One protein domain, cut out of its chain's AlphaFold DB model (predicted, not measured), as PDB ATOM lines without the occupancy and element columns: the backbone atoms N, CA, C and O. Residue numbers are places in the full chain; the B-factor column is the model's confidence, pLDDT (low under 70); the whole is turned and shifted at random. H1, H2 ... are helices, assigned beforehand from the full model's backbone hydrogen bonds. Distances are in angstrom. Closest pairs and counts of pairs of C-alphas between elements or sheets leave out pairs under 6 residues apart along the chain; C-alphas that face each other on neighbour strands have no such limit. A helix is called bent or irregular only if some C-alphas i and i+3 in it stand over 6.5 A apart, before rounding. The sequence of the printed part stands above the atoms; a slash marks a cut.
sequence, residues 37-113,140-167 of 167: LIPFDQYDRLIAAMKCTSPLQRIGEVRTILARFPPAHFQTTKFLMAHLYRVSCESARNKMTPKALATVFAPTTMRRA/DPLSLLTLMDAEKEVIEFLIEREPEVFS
ATOM      1  N   LEU A  37     -35.234  35.350 -33.156       96.44
ATOM      2  CA  LEU A  37     -35.850  36.579 -32.657       96.44
ATOM      3  C   LEU A  37     -35.341  37.813 -33.414       96.44
ATOM      4  O   LEU A  37     -36.157  38.622 -33.850       96.44
ATOM      5  N   ILE A  38     -34.025  37.905 -33.619       96.62
ATOM      6  CA  ILE A  38     -33.421  38.815 -34.591       96.62
ATOM      7  C   ILE A  38     -33.511  38.158 -35.975       96.62
ATOM      8  O   ILE A  38     -32.814  37.166 -36.200       96.62
ATOM      9  N   PRO A  39     -34.340  38.674 -36.901       94.62
ATOM     10  CA  PRO A  39     -34.561  38.040 -38.196       94.62
ATOM     11  C   PRO A  39     -33.286  37.930 -39.043       94.62
ATOM     12  O   PRO A  39     -32.414  38.802 -39.004       94.62
ATOM     13  N   PHE A  40     -33.198  36.872 -39.856       92.69
ATOM     14  CA  PHE A  40     -32.031  36.599 -40.705       92.69
ATOM     15  C   PHE A  40     -31.681  37.758 -41.652       92.69
ATOM     16  O   PHE A  40     -30.510  38.035 -41.883       92.69
ATOM     17  N   ASP A  41     -32.687  38.455 -42.175       91.75
ATOM     18  CA  ASP A  41     -32.559  39.588 -43.101       91.75
ATOM     19  C   ASP A  41     -32.066  40.885 -42.431       91.75
ATOM     20  O   ASP A  41     -31.618  41.810 -43.116       91.75
ATOM     21  N   GLN A  42     -32.120  40.953 -41.098       95.19
ATOM     22  CA  GLN A  42     -31.647  42.091 -40.306       95.19
ATOM     23  C   GLN A  42     -30.325  41.807 -39.577       95.19
ATOM     24  O   GLN A  42     -29.656  42.744 -39.142       95.19
ATOM     25  N   TYR A  43     -29.919  40.535 -39.494       93.62
ATOM     26  CA  TYR A  43     -28.697  40.073 -38.829       93.62
ATOM     27  C   TYR A  43     -27.444  40.844 -39.283       93.62
ATOM     28  O   TYR A  43     -26.791  41.505 -38.473       93.62
ATOM     29  N   ASP A  44     -27.138  40.831 -40.585       92.94
ATOM     30  CA  ASP A  44     -25.920  41.467 -41.113       92.94
ATOM     31  C   ASP A  44     -25.959  42.994 -40.965       92.94
ATOM     32  O   ASP A  44     -24.925  43.637 -40.776       92.94
ATOM     33  N   ARG A  45     -27.161  43.585 -41.009       95.31
ATOM     34  CA  ARG A  45     -27.356  45.031 -40.840       95.31
ATOM     35  C   ARG A  45     -27.038  45.466 -39.414       95.31
ATOM     36  O   ARG A  45     -26.356  46.469 -39.235       95.31
ATOM     37  N   LEU A  46     -27.478  44.703 -38.412       96.00
ATOM     38  CA  LEU A  46     -27.160  44.987 -37.010       96.00
ATOM     39  C   LEU A  46     -25.661  44.871 -36.733       96.00
ATOM     40  O   LEU A  46     -25.092  45.760 -36.103       96.00
ATOM     41  N   ILE A  47     -25.002  43.836 -37.261       94.31
ATOM     42  CA  ILE A  47     -23.543  43.690 -37.142       94.31
ATOM     43  C   ILE A  47     -22.819  44.860 -37.815       94.31
ATOM     44  O   ILE A  47     -21.854  45.397 -37.272       94.31
ATOM     45  N   ALA A  48     -23.274  45.283 -38.997       93.88
ATOM     46  CA  ALA A  48     -22.699  46.436 -39.680       93.88
ATOM     47  C   ALA A  48     -22.880  47.732 -38.873       93.88
ATOM     48  O   ALA A  48     -21.938  48.518 -38.787       93.88
ATOM     49  N   ALA A  49     -24.037  47.927 -38.232       95.75
ATOM     50  CA  ALA A  49     -24.309  49.096 -37.399       95.75
ATOM     51  C   ALA A  49     -23.353  49.205 -36.197       95.75
ATOM     52  O   ALA A  49     -22.991  50.313 -35.807       95.75
ATOM     53  N   MET A  50     -22.869  48.085 -35.642       94.56
ATOM     54  CA  MET A  50     -21.896  48.119 -34.534       94.56
ATOM     55  C   MET A  50     -20.561  48.760 -34.932       94.56
ATOM     56  O   MET A  50     -19.876  49.343 -34.098       94.56
ATOM     57  N   LYS A  51     -20.235  48.776 -36.229       91.88
ATOM     58  CA  LYS A  51     -19.026  49.424 -36.757       91.88
ATOM     59  C   LYS A  51     -19.130  50.953 -36.802       91.88
ATOM     60  O   LYS A  51     -18.133  51.617 -37.079       91.88
ATOM     61  N   CYS A  52     -20.305  51.537 -36.546       92.06
ATOM     62  CA  CYS A  52     -20.468  52.987 -36.480       92.06
ATOM     63  C   CYS A  52     -19.708  53.566 -35.279       92.06
ATOM     64  O   CYS A  52     -19.993  53.211 -34.136       92.06
ATOM     65  N   THR A  53     -18.789  54.504 -35.525       88.19
ATOM     66  CA  THR A  53     -17.968  55.136 -34.475       88.19
ATOM     67  C   THR A  53     -18.775  56.067 -33.570       88.19
ATOM     68  O   THR A  53     -18.498  56.160 -32.378       88.19
ATOM     69  N   SER A  54     -19.775  56.765 -34.118       94.19
ATOM     70  CA  SER A  54     -20.611  57.693 -33.351       94.19
ATOM     71  C   SER A  54     -21.739  56.945 -32.625       94.19
ATOM     72  O   SER A  54     -22.562  56.313 -33.296       94.19
ATOM     73  N   PRO A  55     -21.851  57.053 -31.284       90.31
ATOM     74  CA  PRO A  55     -22.917  56.399 -30.523       90.31
ATOM     75  C   PRO A  55     -24.323  56.828 -30.960       90.31
ATOM     76  O   PRO A  55     -25.199  55.986 -31.131       90.31
ATOM     77  N   LEU A  56     -24.536  58.123 -31.215       93.06
ATOM     78  CA  LEU A  56     -25.841  58.642 -31.642       93.06
ATOM     79  C   LEU A  56     -26.219  58.149 -33.042       93.06
ATOM     80  O   LEU A  56     -27.366  57.776 -33.284       93.06
ATOM     81  N   GLN A  57     -25.246  58.100 -33.955       95.38
ATOM     82  CA  GLN A  57     -25.464  57.549 -35.293       95.38
ATOM     83  C   GLN A  57     -25.801  56.057 -35.222       95.38
ATOM     84  O   GLN A  57     -26.719  55.607 -35.901       95.38
ATOM     85  N   ARG A  58     -25.101  55.306 -34.362       96.50
ATOM     86  CA  ARG A  58     -25.361  53.883 -34.124       96.50
ATOM     87  C   ARG A  58     -26.785  53.650 -33.616       96.50
ATOM     88  O   ARG A  58     -27.470  52.781 -34.143       96.50
ATOM     89  N   ILE A  59     -27.256  54.451 -32.656       97.12
ATOM     90  CA  ILE A  59     -28.646  54.392 -32.169       97.12
ATOM     91  C   ILE A  59     -29.633  54.635 -33.321       97.12
ATOM     92  O   ILE A  59     -30.583  53.870 -33.479       97.12
ATOM     93  N   GLY A  60     -29.405  55.665 -34.144       97.25
ATOM     94  CA  GLY A  60     -30.268  55.977 -35.291       97.25
ATOM     95  C   GLY A  60     -30.331  54.853 -36.333       97.25
ATOM     96  O   GLY A  60     -31.417  54.495 -36.795       97.25
ATOM     97  N   GLU A  61     -29.187  54.249 -36.661       97.44
ATOM     98  CA  GLU A  61     -29.112  53.114 -37.588       97.44
ATOM     99  C   GLU A  61     -29.839  51.891 -37.018       97.44
ATOM    100  O   GLU A  61     -30.692  51.303 -37.682       97.44
ATOM    101  N   VAL A  62     -29.587  51.552 -35.750       97.94
ATOM    102  CA  VAL A  62     -30.254  50.433 -35.072       97.94
ATOM    103  C   VAL A  62     -31.769  50.640 -35.025       97.94
ATOM    104  O   VAL A  62     -32.508  49.708 -35.333       97.94
ATOM    105  N   ARG A  63     -32.259  51.852 -34.735       97.75
ATOM    106  CA  ARG A  63     -33.700  52.166 -34.791       97.75
ATOM    107  C   ARG A  63     -34.280  51.966 -36.188       97.75
ATOM    108  O   ARG A  63     -35.352  51.384 -36.326       97.75
ATOM    109  N   THR A  64     -33.555  52.390 -37.221       97.69
ATOM    110  CA  THR A  64     -33.966  52.210 -38.622       97.69
ATOM    111  C   THR A  64     -34.054  50.731 -38.999       97.69
ATOM    112  O   THR A  64     -34.976  50.324 -39.705       97.69
ATOM    113  N   ILE A  65     -33.123  49.912 -38.507       97.94
ATOM    114  CA  ILE A  65     -33.128  48.461 -38.711       97.94
ATOM    115  C   ILE A  65     -34.293  47.812 -37.952       97.94
ATOM    116  O   ILE A  65     -35.055  47.046 -38.539       97.94
ATOM    117  N   LEU A  66     -34.484  48.156 -36.677       97.25
ATOM    118  CA  LEU A  66     -35.572  47.631 -35.846       97.25
ATOM    119  C   LEU A  66     -36.958  47.984 -36.398       97.25
ATOM    120  O   LEU A  66     -37.867  47.165 -36.318       97.25
ATOM    121  N   ALA A  67     -37.122  49.152 -37.023       96.44
ATOM    122  CA  ALA A  67     -38.372  49.547 -37.677       96.44
ATOM    123  C   ALA A  67     -38.765  48.636 -38.858       96.44
ATOM    124  O   ALA A  67     -39.912  48.659 -39.297       96.44
ATOM    125  N   ARG A  68     -37.829  47.830 -39.378       96.69
ATOM    126  CA  ARG A  68     -38.077  46.851 -40.449       96.69
ATOM    127  C   ARG A  68     -38.439  45.466 -39.925       96.69
ATOM    128  O   ARG A  68     -38.744  44.583 -40.721       96.69
ATOM    129  N   PHE A  69     -38.389  45.254 -38.611       97.31
ATOM    130  CA  PHE A  69     -38.747  43.969 -38.031       97.31
ATOM    131  C   PHE A  69     -40.243  43.702 -38.236       97.31
ATOM    132  O   PHE A  69     -41.058  44.621 -38.106       97.31
ATOM    133  N   PRO A  70     -40.641  42.437 -38.457       96.88
ATOM    134  CA  PRO A  70     -42.037  42.051 -38.320       96.88
ATOM    135  C   PRO A  70     -42.566  42.442 -36.925       96.88
ATOM    136  O   PRO A  70     -41.828  42.292 -35.943       96.88
ATOM    137  N   PRO A  71     -43.834  42.875 -36.787       96.50
ATOM    138  CA  PRO A  71     -44.357  43.414 -35.527       96.50
ATOM    139  C   PRO A  71     -44.133  42.510 -34.307       96.50
ATOM    140  O   PRO A  71     -43.722  42.988 -33.250       96.50
ATOM    141  N   ALA A  72     -44.328  41.196 -34.461       95.69
ATOM    142  CA  ALA A  72     -44.121  40.221 -33.390       95.69
ATOM    143  C   ALA A  72     -42.649  40.123 -32.948       95.69
ATOM    144  O   ALA A  72     -42.363  40.072 -31.751       95.69
ATOM    145  N   HIS A  73     -41.710  40.145 -33.900       97.25
ATOM    146  CA  HIS A  73     -40.274  40.127 -33.612       97.25
ATOM    147  C   HIS A  73     -39.835  41.421 -32.927       97.25
ATOM    148  O   HIS A  73     -39.101  41.369 -31.939       97.25
ATOM    149  N   PHE A  74     -40.315  42.576 -33.401       97.62
ATOM    150  CA  PHE A  74     -40.020  43.869 -32.784       97.62
ATOM    151  C   PHE A  74     -40.518  43.929 -31.337       97.62
ATOM    152  O   PHE A  74     -39.734  44.209 -30.434       97.62
ATOM    153  N   GLN A  75     -41.800  43.626 -31.101       97.62
ATOM    154  CA  GLN A  75     -42.388  43.686 -29.760       97.62
ATOM    155  C   GLN A  75     -41.702  42.720 -28.793       97.62
ATOM    156  O   GLN A  75     -41.379  43.105 -27.669       97.62
ATOM    157  N   THR A  76     -41.421  41.494 -29.241       97.50
ATOM    158  CA  THR A  76     -40.727  40.497 -28.417       97.50
ATOM    159  C   THR A  76     -39.296  40.934 -28.104       97.50
ATOM    160  O   THR A  76     -38.865  40.827 -26.960       97.50
ATOM    161  N   THR A  77     -38.574  41.487 -29.087       97.81
ATOM    162  CA  THR A  77     -37.218  42.017 -28.883       97.81
ATOM    163  C   THR A  77     -37.240  43.175 -27.896       97.81
ATOM    164  O   THR A  77     -36.495  43.142 -26.923       97.81
ATOM    165  N   LYS A  78     -38.138  44.152 -28.078       97.62
ATOM    166  CA  LYS A  78     -38.305  45.289 -27.165       97.62
ATOM    167  C   LYS A  78     -38.554  44.821 -25.732       97.62
ATOM    168  O   LYS A  78     -37.858  45.246 -24.816       97.62
ATOM    169  N   PHE A  79     -39.513  43.917 -25.535       97.69
ATOM    170  CA  PHE A  79     -39.844  43.419 -24.201       97.69
ATOM    171  C   PHE A  79     -38.681  42.647 -23.564       97.69
ATOM    172  O   PHE A  79     -38.380  42.837 -22.385       97.69
ATOM    173  N   LEU A  80     -37.999  41.803 -24.345       97.88
ATOM    174  CA  LEU A  80     -36.831  41.068 -23.874       97.88
ATOM    175  C   LEU A  80     -35.701  42.024 -23.472       97.88
ATOM    176  O   LEU A  80     -35.172  41.883 -22.374       97.88
ATOM    177  N   MET A  81     -35.357  43.003 -24.313       98.12
ATOM    178  CA  MET A  81     -34.294  43.967 -24.009       98.12
ATOM    179  C   MET A  81     -34.628  44.789 -22.762       98.12
ATOM    180  O   MET A  81     -33.776  44.905 -21.886       98.12
ATOM    181  N   ALA A  82     -35.876  45.244 -22.602       98.06
ATOM    182  CA  ALA A  82     -36.324  45.948 -21.397       98.06
ATOM    183  C   ALA A  82     -36.177  45.091 -20.129       98.06
ATOM    184  O   ALA A  82     -35.755  45.571 -19.073       98.06
ATOM    185  N   HIS A  83     -36.494  43.796 -20.214       97.31
ATOM    186  CA  HIS A  83     -36.290  42.873 -19.101       97.31
ATOM    187  C   HIS A  83     -34.800  42.686 -18.776       97.31
ATOM    188  O   HIS A  83     -34.410  42.801 -17.615       97.31
ATOM    189  N   LEU A  84     -33.962  42.435 -19.786       97.81
ATOM    190  CA  LEU A  84     -32.524  42.231 -19.597       97.81
ATOM    191  C   LEU A  84     -31.819  43.497 -19.097       97.81
ATOM    192  O   LEU A  84     -30.942  43.392 -18.242       97.81
ATOM    193  N   TYR A  85     -32.249  44.680 -19.541       98.12
ATOM    194  CA  TYR A  85     -31.788  45.961 -19.011       98.12
ATOM    195  C   TYR A  85     -32.031  46.037 -17.501       98.12
ATOM    196  O   TYR A  85     -31.082  46.210 -16.736       98.12
ATOM    197  N   ARG A  86     -33.261  45.764 -17.045       97.62
ATOM    198  CA  ARG A  86     -33.598  45.733 -15.609       97.62
ATOM    199  C   ARG A  86     -32.782  44.706 -14.825       97.62
ATOM    200  O   ARG A  86     -32.355  44.997 -13.712       97.62
ATOM    201  N   VAL A  87     -32.548  43.516 -15.387       97.19
ATOM    202  CA  VAL A  87     -31.674  42.501 -14.765       97.19
ATOM    203  C   VAL A  87     -30.246  43.033 -14.631       97.19
ATOM    204  O   VAL A  87     -29.623  42.838 -13.588       97.19
ATOM    205  N   SER A  88     -29.747  43.738 -15.646       97.56
ATOM    206  CA  SER A  88     -28.393  44.296 -15.658       97.56
ATOM    207  C   SER A  88     -28.190  45.446 -14.664       97.56
ATOM    208  O   SER A  88     -27.113  45.560 -14.071       97.56
ATOM    209  N   CYS A  89     -29.231  46.244 -14.401       96.88
ATOM    210  CA  CYS A  89     -29.211  47.275 -13.360       96.88
ATOM    211  C   CYS A  89     -28.943  46.679 -11.968       96.88
ATOM    212  O   CYS A  89     -28.316  47.322 -11.132       96.88
ATOM    213  N   GLU A  90     -29.330  45.418 -11.744       96.94
ATOM    214  CA  GLU A  90     -29.112  44.693 -10.487       96.94
ATOM    215  C   GLU A  90     -27.838  43.832 -10.474       96.94
ATOM    216  O   GLU A  90     -27.660  42.959  -9.613       96.94
ATOM    217  N   SER A  91     -26.913  44.092 -11.405       95.88
ATOM    218  CA  SER A  91     -25.650  43.356 -11.561       95.88
ATOM    219  C   SER A  91     -24.780  43.329 -10.302       95.88
ATOM    220  O   SER A  91     -24.069  42.349 -10.070       95.88
ATOM    221  N   ALA A  92     -24.885  44.324  -9.416       95.50
ATOM    222  CA  ALA A  92     -24.203  44.311  -8.120       95.50
ATOM    223  C   ALA A  92     -24.578  43.075  -7.273       95.50
ATOM    224  O   ALA A  92     -23.716  42.495  -6.600       95.50
ATOM    225  N   ARG A  93     -25.845  42.642  -7.354       94.75
ATOM    226  CA  ARG A  93     -26.414  41.514  -6.603       94.75
ATOM    227  C   ARG A  93     -26.388  40.215  -7.402       94.75
ATOM    228  O   ARG A  93     -25.906  39.212  -6.889       94.75
ATOM    229  N   ASN A  94     -26.879  40.229  -8.642       92.94
ATOM    230  CA  ASN A  94     -27.036  39.014  -9.454       92.94
ATOM    231  C   ASN A  94     -25.807  38.668 -10.320       92.94
ATOM    232  O   ASN A  94     -25.781  37.603 -10.928       92.94
ATOM    233  N   LYS A  95     -24.793  39.547 -10.368       94.81
ATOM    234  CA  LYS A  95     -23.544  39.407 -11.147       94.81
ATOM    235  C   LYS A  95     -23.721  39.333 -12.669       94.81
ATOM    236  O   LYS A  95     -22.759  39.064 -13.383       94.81
ATOM    237  N   MET A  96     -24.912  39.634 -13.180       96.00
ATOM    238  CA  MET A  96     -25.227  39.626 -14.604       96.00
ATOM    239  C   MET A  96     -25.081  41.033 -15.188       96.00
ATOM    240  O   MET A  96     -26.027  41.813 -15.198       96.00
ATOM    241  N   THR A  97     -23.887  41.374 -15.674       97.81
ATOM    242  CA  THR A  97     -23.660  42.608 -16.451       97.81
ATOM    243  C   THR A  97     -24.306  42.516 -17.843       97.81
ATOM    244  O   THR A  97     -24.591  41.401 -18.296       97.81
ATOM    245  N   PRO A  98     -24.499  43.638 -18.571       97.62
ATOM    246  CA  PRO A  98     -24.970  43.607 -19.960       97.62
ATOM    247  C   PRO A  98     -24.152  42.649 -20.833       97.62
ATOM    248  O   PRO A  98     -24.716  41.785 -21.500       97.62
ATOM    249  N   LYS A  99     -22.821  42.687 -20.709       97.00
ATOM    250  CA  LYS A  99     -21.895  41.753 -21.364       97.00
ATOM    251  C   LYS A  99     -22.130  40.280 -21.012       97.00
ATOM    252  O   LYS A  99     -22.103  39.403 -21.882       97.00
ATOM    253  N   ALA A 100     -22.350  39.979 -19.728       96.31
ATOM    254  CA  ALA A 100     -22.620  38.615 -19.275       96.31
ATOM    255  C   ALA A 100     -23.957  38.102 -19.832       96.31
ATOM    256  O   ALA A 100     -24.043  36.965 -20.293       96.31
ATOM    257  N   LEU A 101     -24.983  38.958 -19.854       97.38
ATOM    258  CA  LEU A 101     -26.275  38.650 -20.466       97.38
ATOM    259  C   LEU A 101     -26.143  38.460 -21.980       97.38
ATOM    260  O   LEU A 101     -26.648  37.471 -22.505       97.38
ATOM    261  N   ALA A 102     -25.408  39.329 -22.673       97.25
ATOM    262  CA  ALA A 102     -25.168  39.226 -24.108       97.25
ATOM    263  C   ALA A 102     -24.485  37.910 -24.492       97.25
ATOM    264  O   ALA A 102     -24.897  37.259 -25.446       97.25
ATOM    265  N   THR A 103     -23.524  37.445 -23.692       95.12
ATOM    266  CA  THR A 103     -22.872  36.140 -23.898       95.12
ATOM    267  C   THR A 103     -23.871  34.978 -23.875       95.12
ATOM    268  O   THR A 103     -23.721  34.012 -24.619       95.12
ATOM    269  N   VAL A 104     -24.916  35.069 -23.048       94.25
ATOM    270  CA  VAL A 104     -25.963  34.041 -22.935       94.25
ATOM    271  C   VAL A 104     -27.034  34.195 -24.023       94.25
ATOM    272  O   VAL A 104     -27.537  33.199 -24.554       94.25
ATOM    273  N   PHE A 105     -27.411  35.433 -24.350       96.31
ATOM    274  CA  PHE A 105     -28.553  35.725 -25.215       96.31
ATOM    275  C   PHE A 105     -28.207  35.890 -26.697       96.31
ATOM    276  O   PHE A 105     -29.079  35.613 -27.520       96.31
ATOM    277  N   ALA A 106     -26.971  36.230 -27.066       95.38
ATOM    278  CA  ALA A 106     -26.523  36.272 -28.462       95.38
ATOM    279  C   ALA A 106     -26.800  34.957 -29.216       95.38
ATOM    280  O   ALA A 106     -27.627  34.981 -30.130       95.38
ATOM    281  N   PRO A 107     -26.297  33.783 -28.773       92.81
ATOM    282  CA  PRO A 107     -26.580  32.514 -29.457       92.81
ATOM    283  C   PRO A 107     -28.043  32.050 -29.319       92.81
ATOM    284  O   PRO A 107     -28.459  31.079 -29.946       92.81
ATOM    285  N   THR A 108     -28.824  32.700 -28.451       92.94
ATOM    286  CA  THR A 108     -30.239  32.381 -28.225       92.94
ATOM    287  C   THR A 108     -31.161  33.178 -29.152       92.94
ATOM    288  O   THR A 108     -32.230  32.694 -29.515       92.94
ATOM    289  N   THR A 109     -30.768  34.395 -29.525       94.50
ATOM    290  CA  THR A 109     -31.620  35.355 -30.244       94.50
ATOM    291  C   THR A 109     -31.185  35.587 -31.686       94.50
ATOM    292  O   THR A 109     -32.017  35.994 -32.497       94.50
ATOM    293  N   MET A 110     -29.927  35.286 -32.018       93.69
ATOM    294  CA  MET A 110     -29.340  35.444 -33.345       93.69
ATOM    295  C   MET A 110     -28.878  34.086 -33.884       93.69
ATOM    296  O   MET A 110     -28.390  33.240 -33.137       93.69
ATOM    297  N   ARG A 111     -29.067  33.860 -35.190       87.00
ATOM    298  CA  ARG A 111     -28.525  32.707 -35.925       87.00
ATOM    299  C   ARG A 111     -28.237  33.111 -37.365       87.00
ATOM    300  O   ARG A 111     -29.018  33.852 -37.956       87.00
ATOM    301  N   ARG A 112     -27.186  32.553 -37.964       77.56
ATOM    302  CA  ARG A 112     -26.937  32.671 -39.409       77.56
ATOM    303  C   ARG A 112     -27.827  31.713 -40.194       77.56
ATOM    304  O   ARG A 112     -28.076  30.590 -39.767       77.56
ATOM    305  N   ALA A 113     -28.245  32.129 -41.386       68.81
ATOM    306  CA  ALA A 113     -29.090  31.328 -42.275       68.81
ATOM    307  C   ALA A 113     -28.376  30.104 -42.906       68.81
ATOM    308  O   ALA A 113     -28.965  29.390 -43.711       68.81
ATOM    309  N   ASP A 140     -12.840  28.741 -40.771       69.75
ATOM    310  CA  ASP A 140     -11.786  29.380 -39.983       69.75
ATOM    311  C   ASP A 140     -12.305  29.668 -38.558       69.75
ATOM    312  O   ASP A 140     -13.277  30.415 -38.386       69.75
ATOM    313  N   PRO A 141     -11.697  29.078 -37.514       69.06
ATOM    314  CA  PRO A 141     -12.155  29.254 -36.141       69.06
ATOM    315  C   PRO A 141     -12.020  30.704 -35.653       69.06
ATOM    316  O   PRO A 141     -12.822  31.129 -34.824       69.06
ATOM    317  N   LEU A 142     -11.078  31.497 -36.182       71.62
ATOM    318  CA  LEU A 142     -10.935  32.914 -35.817       71.62
ATOM    319  C   LEU A 142     -12.079  33.766 -36.379       71.62
ATOM    320  O   LEU A 142     -12.579  34.666 -35.703       71.62
ATOM    321  N   SER A 143     -12.544  33.447 -37.581       74.31
ATOM    322  CA  SER A 143     -13.705  34.075 -38.211       74.31
ATOM    323  C   SER A 143     -14.998  33.754 -37.456       74.31
ATOM    324  O   SER A 143     -15.851  34.628 -37.297       74.31
ATOM    325  N   LEU A 144     -15.129  32.530 -36.930       75.62
ATOM    326  CA  LEU A 144     -16.251  32.144 -36.070       75.62
ATOM    327  C   LEU A 144     -16.216  32.882 -34.725       75.62
ATOM    328  O   LEU A 144     -17.242  33.390 -34.288       75.62
ATOM    329  N   LEU A 145     -15.044  32.990 -34.091       77.31
ATOM    330  CA  LEU A 145     -14.884  33.736 -32.837       77.31
ATOM    331  C   LEU A 145     -15.206  35.222 -33.018       77.31
ATOM    332  O   LEU A 145     -16.002  35.770 -32.262       77.31
ATOM    333  N   THR A 146     -14.668  35.837 -34.072       82.25
ATOM    334  CA  THR A 146     -14.929  37.244 -34.416       82.25
ATOM    335  C   THR A 146     -16.419  37.496 -34.636       82.25
ATOM    336  O   THR A 146     -16.961  38.519 -34.226       82.25
ATOM    337  N   LEU A 147     -17.105  36.546 -35.271       80.62
ATOM    338  CA  LEU A 147     -18.542  36.614 -35.481       80.62
ATOM    339  C   LEU A 147     -19.320  36.508 -34.164       80.62
ATOM    340  O   LEU A 147     -20.209  37.319 -33.926       80.62
ATOM    341  N   MET A 148     -18.980  35.536 -33.315       85.06
ATOM    342  CA  MET A 148     -19.610  35.384 -32.003       85.06
ATOM    343  C   MET A 148     -19.405  36.631 -31.141       85.06
ATOM    344  O   MET A 148     -20.269  36.971 -30.338       85.06
ATOM    345  N   ASP A 149     -18.278  37.324 -31.291       88.94
ATOM    346  CA  ASP A 149     -18.027  38.587 -30.601       88.94
ATOM    347  C   ASP A 149     -18.882  39.730 -31.160       88.94
ATOM    348  O   ASP A 149     -19.450  40.492 -30.378       88.94
ATOM    349  N   ALA A 150     -19.082  39.797 -32.478       91.19
ATOM    350  CA  ALA A 150     -19.991  40.767 -33.088       91.19
ATOM    351  C   ALA A 150     -21.463  40.548 -32.682       91.19
ATOM    352  O   ALA A 150     -22.173  41.512 -32.404       91.19
ATOM    353  N   GLU A 151     -21.935  39.298 -32.610       93.88
ATOM    354  CA  GLU A 151     -23.291  38.987 -32.124       93.88
ATOM    355  C   GLU A 151     -23.478  39.431 -30.665       93.88
ATOM    356  O   GLU A 151     -24.505  40.016 -30.312       93.88
ATOM    357  N   LYS A 152     -22.472  39.192 -29.811       95.38
ATOM    358  CA  LYS A 152     -22.482  39.669 -28.421       95.38
ATOM    359  C   LYS A 152     -22.540  41.189 -28.364       95.38
ATOM    360  O   LYS A 152     -23.349  41.705 -27.603       95.38
ATOM    361  N   GLU A 153     -21.743  41.888 -29.171       96.19
ATOM    362  CA  GLU A 153     -21.727  43.355 -29.199       96.19
ATOM    363  C   GLU A 153     -23.107  43.927 -29.551       96.19
ATOM    364  O   GLU A 153     -23.570  44.861 -28.899       96.19
ATOM    365  N   VAL A 154     -23.812  43.320 -30.514       97.19
ATOM    366  CA  VAL A 154     -25.185  43.714 -30.866       97.19
ATOM    367  C   VAL A 154     -26.123  43.589 -29.664       97.19
ATOM    368  O   VAL A 154     -26.849  44.534 -29.350       97.19
ATOM    369  N   ILE A 155     -26.134  42.437 -28.987       97.88
ATOM    370  CA  ILE A 155     -27.044  42.214 -27.854       97.88
ATOM    371  C   ILE A 155     -26.663  43.077 -26.652       97.88
ATOM    372  O   ILE A 155     -27.545  43.640 -26.009       97.88
ATOM    373  N   GLU A 156     -25.373  43.218 -26.360       98.00
ATOM    374  CA  GLU A 156     -24.873  44.095 -25.300       98.00
ATOM    375  C   GLU A 156     -25.330  45.536 -25.539       98.00
ATOM    376  O   GLU A 156     -25.941  46.136 -24.655       98.00
ATOM    377  N   PHE A 157     -25.160  46.044 -26.764       97.81
ATOM    378  CA  PHE A 157     -25.609  47.378 -27.150       97.81
ATOM    379  C   PHE A 157     -27.124  47.563 -26.986       97.81
ATOM    380  O   PHE A 157     -27.565  48.577 -26.443       97.81
ATOM    381  N   LEU A 158     -27.931  46.593 -27.432       98.00
ATOM    382  CA  LEU A 158     -29.391  46.654 -27.308       98.00
ATOM    383  C   LEU A 158     -29.866  46.639 -25.848       98.00
ATOM    384  O   LEU A 158     -30.880  47.264 -25.546       98.00
ATOM    385  N   ILE A 159     -29.144  45.951 -24.958       97.94
ATOM    386  CA  ILE A 159     -29.423  45.951 -23.518       97.94
ATOM    387  C   ILE A 159     -29.044  47.306 -22.916       97.94
ATOM    388  O   ILE A 159     -29.871  47.930 -22.264       97.94
ATOM    389  N   GLU A 160     -27.815  47.783 -23.131       97.19
ATOM    390  CA  GLU A 160     -27.318  49.019 -22.508       97.19
ATOM    391  C   GLU A 160     -28.081  50.265 -22.950       97.19
ATOM    392  O   GLU A 160     -28.308  51.179 -22.157       97.19
ATOM    393  N   ARG A 161     -28.468  50.303 -24.227       96.69
ATOM    394  CA  ARG A 161     -29.142  51.443 -24.855       96.69
ATOM    395  C   ARG A 161     -30.639  51.243 -24.989       96.69
ATOM    396  O   ARG A 161     -31.273  51.997 -25.721       96.69
ATOM    397  N   GLU A 162     -31.213  50.275 -24.280       96.75
ATOM    398  CA  GLU A 162     -32.646  49.991 -24.310       96.75
ATOM    399  C   GLU A 162     -33.535  51.250 -24.217       96.75
ATOM    400  O   GLU A 162     -34.316  51.465 -25.152       96.75
ATOM    401  N   PRO A 163     -33.372  52.149 -23.220       94.56
ATOM    402  CA  PRO A 163     -34.233  53.329 -23.101       94.56
ATOM    403  C   PRO A 163     -34.069  54.322 -24.262       94.56
ATOM    404  O   PRO A 163     -34.995  55.055 -24.604       94.56
ATOM    405  N   GLU A 164     -32.901  54.361 -24.904       95.94
ATOM    406  CA  GLU A 164     -32.622  55.264 -26.024       95.94
ATOM    407  C   GLU A 164     -33.098  54.682 -27.360       95.94
ATOM    408  O   GLU A 164     -33.591  55.412 -28.217       95.94
ATOM    409  N   VAL A 165     -32.965  53.367 -27.541       95.00
ATOM    410  CA  VAL A 165     -33.294  52.656 -28.781       95.00
ATOM    411  C   VAL A 165     -34.798  52.406 -28.897       95.00
ATOM    412  O   VAL A 165     -35.355  52.575 -29.983       95.00
ATOM    413  N   PHE A 166     -35.463  52.033 -27.799       92.62
ATOM    414  CA  PHE A 166     -36.868  51.604 -27.800       92.62
ATOM    415  C   PHE A 166     -37.855  52.636 -27.232       92.62
ATOM    416  O   PHE A 166     -39.043  52.302 -27.094       92.62
ATOM    417  N   SER A 167     -37.382  53.854 -26.930       81.62
ATOM    418  CA  SER A 167     -38.242  55.004 -26.595       81.62
ATOM    419  C   SER A 167     -39.236  55.344 -27.696       81.62
ATOM    420  O   SER A 167     -38.904  55.158 -28.894       81.62
TER     421      SER A 167
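This is residues 37 to 113 and 140 to 167 of the 167 residues of a protein of Cyprideis torosa (UniProt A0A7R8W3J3). The long helix H6 reaches with its later part into the core of a cluster of helices, where H1 and H5 cross it on different sides and H3 crosses its inner end; residues 140 to 146 stick out. H1 and H2 form a helical hairpin, H7 packs on H2 and H3, and H4 is farthest from the mean of the C-alphas. The printed part has 105 residues with seven named helices, H1 to H7 in order, and no named strand: all helix. It is compact, radius of gyration of the C-alphas 13.2 A, spanning 37 by 33 by 28 A.

H6, residues 141 to 160, measures 28.4 A and ends with C-alpha 160 at (-27.318, 49.019, -22.508). H3, residues 71 to 89, measures 27.1 A. H1 is residues 40 to 50, beginning with C-alpha 40 at (-32.031, 36.599, -40.705); H2 is 55 to 66, H4 91 to 94, H5 98 to 109 and H7 162 to 165. H1 is irregular, C-alphas 41 and 44 being 7.2 A apart, and H5 only just, with 6.7 A between C-alphas 104 and 107.

H6 touches H5 at a steep tilt of 67 degrees, only just short of about perpendicular; the closest C-alphas, Ala 102 and Glu 156, are 5.0 A apart. With residues 158 to 160 alone H6 touches H3, about perpendicular at 82 degrees; C-alphas 85 and 159 are closest, 5.1 A. H1 and H5 are apart. Every O i to N i+4 pair is within hydrogen-bond range in H2, H3 and H6, but 5 of 7 in H1 and 6 of 8 in H5; H4 and H7 are too short for one.

Residues 114 to 139 are not printed; C-alphas 113 and 140 are 17.6 A apart across the cut. The links printed whole are tight. Residues 113, 140 and 141 have pLDDT under 70.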